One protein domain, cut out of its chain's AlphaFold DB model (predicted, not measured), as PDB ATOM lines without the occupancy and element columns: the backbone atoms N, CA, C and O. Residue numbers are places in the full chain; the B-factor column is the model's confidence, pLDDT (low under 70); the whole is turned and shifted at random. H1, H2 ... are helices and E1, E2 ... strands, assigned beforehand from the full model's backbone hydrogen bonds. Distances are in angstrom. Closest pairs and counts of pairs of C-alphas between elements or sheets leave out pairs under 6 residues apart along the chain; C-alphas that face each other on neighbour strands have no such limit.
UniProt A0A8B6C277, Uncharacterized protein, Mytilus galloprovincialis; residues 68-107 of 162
ATOM      1  N   TYR A  68     132.586 183.434 148.733       92.19
ATOM      2  CA  TYR A  68     132.966 184.060 147.465       92.19
ATOM      3  C   TYR A  68     133.868 185.270 147.691       92.19
ATOM      4  O   TYR A  68     133.941 185.820 148.784       92.19
ATOM      5  N   GLY A  69     134.603 185.682 146.662       92.12
ATOM      6  CA  GLY A  69     135.498 186.834 146.730       92.12
ATOM      7  C   GLY A  69     134.954 188.010 145.932       92.12
ATOM      8  O   GLY A  69     134.721 187.871 144.735       92.12
ATOM      9  N   LEU A  70     134.809 189.180 146.556       93.38
ATOM     10  CA  LEU A  70     134.542 190.419 145.822       93.38
ATOM     11  C   LEU A  70     135.850 190.961 145.227       93.38
ATOM     12  O   LEU A  70     136.777 191.262 145.992       93.38
ATOM     13  N   PRO A  71     135.952 191.116 143.895       91.88
ATOM     14  CA  PRO A  71     137.176 191.574 143.259       91.88
ATOM     15  C   PRO A  71     137.454 193.041 143.587       91.88
ATOM     16  O   PRO A  71     136.639 193.933 143.354       91.88
ATOM     17  N   LYS A  72     138.648 193.316 144.115       93.12
ATOM     18  CA  LYS A  72     139.139 194.677 144.350       93.12
ATOM     19  C   LYS A  72     139.856 195.169 143.097       93.12
ATOM     20  O   LYS A  72     141.072 195.324 143.096       93.12
ATOM     21  N   VAL A  73     139.084 195.429 142.041       91.50
ATOM     22  CA  VAL A  73     139.598 195.823 140.711       91.50
ATOM     23  C   VAL A  73     140.560 197.013 140.775       91.50
ATOM     24  O   VAL A  73     141.629 196.981 140.180       91.50
ATOM     25  N   HIS A  74     140.263 198.006 141.617       89.25
ATOM     26  CA  HIS A  74     141.099 199.193 141.821       89.25
ATOM     27  C   HIS A  74     142.455 198.907 142.492       89.25
ATOM     28  O   HIS A  74     143.268 199.818 142.619       89.25
ATOM     29  N   LYS A  75     142.706 197.683 142.972       91.69
ATOM     30  CA  LYS A  75     143.993 197.268 143.550       91.69
ATOM     31  C   LYS A  75     144.862 196.469 142.573       91.69
ATOM     32  O   LYS A  75     146.009 196.211 142.922       91.69
ATOM     33  N   SER A  76     144.342 196.084 141.406       93.38
ATOM     34  CA  SER A  76     145.129 195.432 140.354       93.38
ATOM     35  C   SER A  76     145.832 196.497 139.512       93.38
ATOM     36  O   SER A  76     145.184 197.347 138.904       93.38
ATOM     37  N   ALA A  77     147.160 196.450 139.480       92.44
ATOM     38  CA  ALA A  77     147.974 197.274 138.598       92.44
ATOM     39  C   ALA A  77     147.767 196.875 137.131       92.44
ATOM     40  O   ALA A  77     147.735 197.747 136.268       92.44
ATOM     41  N   GLN A  78     147.568 195.581 136.854       91.00
ATOM     42  CA  GLN A  78     147.287 195.098 135.499       91.00
ATOM     43  C   GLN A  78     146.003 195.719 134.945       91.00
ATOM     44  O   GLN A  78     146.047 196.331 133.882       91.00
ATOM     45  N   ILE A  79     144.896 195.655 135.697       91.31
ATOM     46  CA  ILE A  79     143.628 196.275 135.284       91.31
ATOM     47  C   ILE A  79     143.806 197.783 135.112       91.31
ATOM     48  O   ILE A  79     143.364 198.337 134.113       91.31
ATOM     49  N   GLN A  80     144.484 198.457 136.048       91.44
ATOM     50  CA  GLN A  80     144.716 199.898 135.936       91.44
ATOM     51  C   GLN A  80     145.504 200.282 134.679       91.44
ATOM     52  O   GLN A  80     145.187 201.293 134.062       91.44
ATOM     53  N   ASN A  81     146.523 199.509 134.302       90.75
ATOM     54  CA  ASN A  81     147.300 199.774 133.094       90.75
ATOM     55  C   ASN A  81     146.460 199.523 131.843       90.75
ATOM     56  O   ASN A  81     146.393 200.390 130.982       90.75
ATOM     57  N   THR A  82     145.717 198.414 131.792       89.44
ATOM     58  CA  THR A  82     144.825 198.134 130.661       89.44
ATOM     59  C   THR A  82     143.759 199.216 130.484       89.44
ATOM     60  O   THR A  82     143.504 199.625 129.359       89.44
ATOM     61  N   VAL A  83     143.190 199.743 131.576       90.50
ATOM     62  CA  VAL A  83     142.247 200.877 131.531       90.50
ATOM     63  C   VAL A  83     142.898 202.141 130.954       90.50
ATOM     64  O   VAL A  83     142.229 202.893 130.257       90.50
ATOM     65  N   ARG A  84     144.178 202.400 131.247       89.69
ATOM     66  CA  ARG A  84     144.896 203.573 130.713       89.69
ATOM     67  C   ARG A  84     145.247 203.414 129.235       89.69
ATOM     68  O   ARG A  84     145.192 204.394 128.500       89.69
ATOM     69  N   ASP A  85     145.613 202.204 128.824       88.94
ATOM     70  CA  ASP A  85     146.080 201.918 127.466       88.94
ATOM     71  C   ASP A  85     144.918 201.737 126.472       88.94
ATOM     72  O   ASP A  85     145.072 201.980 125.272       88.94
ATOM     73  N   GLN A  86     143.742 201.309 126.944       84.12
ATOM     74  CA  GLN A  86     142.560 201.107 126.107       84.12
ATOM     75  C   GLN A  86     141.718 202.384 125.995       84.12
ATOM     76  O   GLN A  86     141.263 202.938 126.988       84.12
ATOM     77  N   ASN A  87     141.421 202.805 124.762       82.00
ATOM     78  CA  ASN A  87     140.489 203.901 124.476       82.00
ATOM     79  C   ASN A  87     139.065 203.373 124.202       82.00
ATOM     80  O   ASN A  87     138.475 203.652 123.159       82.00
ATOM     81  N   ASN A  88     138.549 202.524 125.093       86.94
ATOM     82  CA  ASN A  88     137.216 201.932 124.983       86.94
ATOM     83  C   ASN A  88     136.482 202.031 126.328       86.94
ATOM     84  O   ASN A  88     137.096 202.058 127.390       86.94
ATOM     85  N   ILE A  89     135.153 202.067 126.272       87.25
ATOM     86  CA  ILE A  89     134.252 202.065 127.430       87.25
ATOM     87  C   ILE A  89     134.348 200.733 128.190       87.25
ATOM     88  O   ILE A  89     134.166 200.692 129.406       87.25
ATOM     89  N   TYR A  90     134.645 199.646 127.477       86.38
ATOM     90  CA  TYR A  90     134.794 198.313 128.049       86.38
ATOM     91  C   TYR A  90     136.259 197.894 128.077       86.38
ATOM     92  O   TYR A  90     136.969 198.028 127.080       86.38
ATOM     93  N   VAL A  91     136.670 197.344 129.220       84.69
ATOM     94  CA  VAL A  91     138.014 196.812 129.440       84.69
ATOM     95  C   VAL A  91     137.931 195.306 129.621       84.69
ATOM     96  O   VAL A  91     137.341 194.811 130.582       84.69
ATOM     97  N   GLU A  92     138.528 194.575 128.685       85.94
ATOM     98  CA  GLU A  92     138.633 193.121 128.743       85.94
ATOM     99  C   GLU A  92     140.017 192.726 129.259       85.94
ATOM    100  O   GLU A  92     141.038 192.966 128.616       85.94
ATOM    101  N   THR A  93     140.056 192.101 130.435       81.38
ATOM    102  CA  THR A  93     141.289 191.583 131.041       81.38
ATOM    103  C   THR A  93     141.079 190.142 131.479       81.38
ATOM    104  O   THR A  93     140.221 189.860 132.318       81.38
ATOM    105  N   PHE A  94     141.866 189.213 130.937       81.06
ATOM    106  CA  PHE A  94     141.746 187.797 131.269       81.06
ATOM    107  C   PHE A  94     142.649 187.425 132.452       81.06
ATOM    108  O   PHE A  94     143.867 187.545 132.358       81.06
ATOM    109  N   ARG A  95     142.050 186.935 133.549       79.56
ATOM    110  CA  ARG A  95     142.732 186.320 134.712       79.56
ATOM    111  C   ARG A  95     143.980 187.079 135.190       79.56
ATOM    112  O   ARG A  95     145.084 186.539 135.205       79.56
ATOM    113  N   THR A  96     143.791 188.319 135.620       86.75
ATOM    114  CA  THR A  96     144.867 189.147 136.175       86.75
ATOM    115  C   THR A  96     145.447 188.524 137.443       86.75
ATOM    116  O   THR A  96     144.719 188.264 138.405       86.75
ATOM    117  N   ALA A  97     146.758 188.284 137.447       87.62
ATOM    118  CA  ALA A  97     147.449 187.556 138.513       87.62
ATOM    119  C   ALA A  97     147.514 188.341 139.835       87.62
ATOM    120  O   ALA A  97     147.662 187.756 140.905       87.62
ATOM    121  N   ASP A  98     147.390 189.666 139.767       92.38
ATOM    122  CA  ASP A  98     147.470 190.592 140.898       92.38
ATOM    123  C   ASP A  98     146.094 190.983 141.474       92.38
ATOM    124  O   ASP A  98     146.001 191.850 142.351       92.38
ATOM    125  N   LEU A  99     145.011 190.351 141.006       91.50
ATOM    126  CA  LEU A  99     143.663 190.653 141.473       91.50
ATOM    127  C   LEU A  99     143.457 190.170 142.906       91.50
ATOM    128  O   LEU A  99     143.332 188.979 143.189       91.50
ATOM    129  N   LYS A 100     143.349 191.131 143.820       92.19
ATOM    130  CA  LYS A 100     143.000 190.863 145.213       92.19
ATOM    131  C   LYS A 100     141.494 190.664 145.351       92.19
ATOM    132  O   LYS A 100     140.701 191.452 144.831       92.19
ATOM    133  N   LEU A 101     141.101 189.648 146.111       92.62
ATOM    134  CA  LEU A 101     139.712 189.398 146.484       92.62
ATOM    135  C   LEU A 101     139.493 189.801 147.944       92.62
ATOM    136  O   LEU A 101     140.333 189.528 148.799       92.62
ATOM    137  N   ARG A 102     138.352 190.430 148.242       92.62
ATOM    138  CA  ARG A 102     137.837 190.495 149.615       92.62
ATOM    139  C   ARG A 102     136.991 189.239 149.832       92.62
ATOM    140  O   ARG A 102     135.940 189.155 149.194       92.62
ATOM    141  N   PRO A 103     137.425 188.277 150.663       93.12
ATOM    142  CA  PRO A 103     136.609 187.109 150.955       93.12
ATOM    143  C   PRO A 103     135.332 187.555 151.668       93.12
ATOM    144  O   PRO A 103     135.374 188.395 152.567       93.12
ATOM    145  N   ILE A 104     134.209 187.006 151.234       92.19
ATOM    146  CA  ILE A 104     132.887 187.188 151.810       92.19
ATOM    147  C   ILE A 104     132.378 185.808 152.194       92.19
ATOM    148  O   ILE A 104     132.274 184.915 151.351       92.19
ATOM    149  N   ILE A 105     132.062 185.656 153.475       88.81
ATOM    150  CA  ILE A 105     131.305 184.521 153.990       88.81
ATOM    151  C   ILE A 105     129.863 185.002 154.074       88.81
ATOM    152  O   ILE A 105     129.508 185.771 154.963       88.81
ATOM    153  N   ALA A 106     129.044 184.609 153.107       84.56
ATOM    154  CA  ALA A 106     127.620 184.891 153.136       84.56
ATOM    155  C   ALA A 106     126.906 183.681 153.728       84.56
ATOM    156  O   ALA A 106     126.914 182.616 153.120       84.56
ATOM    157  N   GLY A 107     126.270 183.844 154.883       80.31
ATOM    158  CA  GLY A 107     125.364 182.847 155.452       80.31
ATOM    159  C   GLY A 107     123.907 183.221 155.188       80.31
ATOM    160  O   GLY A 107     123.259 183.690 156.123       80.31
TER     161      GLY A 107
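AT A GLANCE: This is residues 68 to 107 of the 162 residues of an uncharacterized protein of Mytilus galloprovincialis (UniProt A0A8B6C277). A loose rod has a small ribbon of two antiparallel strands, E1 and E2, toward one end and a single short helix, H1, toward the other, with a long loop, residues 86 to 100, folding back from H1 to E2. The printed part has 40 residues, in the order E1, H1, E2; its class is mixed, with 19 residues, under half, in named elements. The radius of gyration of the C-alphas is 11.9 A, and the spans are 40 by 18 by 15 A.

HOW THE PARTS SIT: E1, residues 68 to 71, and E2, residues 101 to 106, are antiparallel neighbours, with 144 degrees between their directions. C-alphas 69 and 103 face each other at 4.4 A. N 70 and O 102, 2.9 A, and N 104 and O 68, 2.7 A, are within hydrogen-bond range. In H1, residues 77 to 85, every O i to N i+4 pair is within that range.

IN THESE COORDINATES: E1 begins at C-alpha 68, (132.966, 184.060, 147.465), and is 9.6 A long. H1 measures 12.2 A. E2 measures 14.5 A and ends at C-alpha 106, (127.620, 184.891, 153.136).

THE WHOLE: The C-alphas farthest apart, of Asn 87 and Gly 107, are 40.4 A apart. The link E1 to H1 is tight; H1 to E2 is long. Residues 84 to 90 stand free. The printed part has no cut, and no printed residue is under 70 in pLDDT.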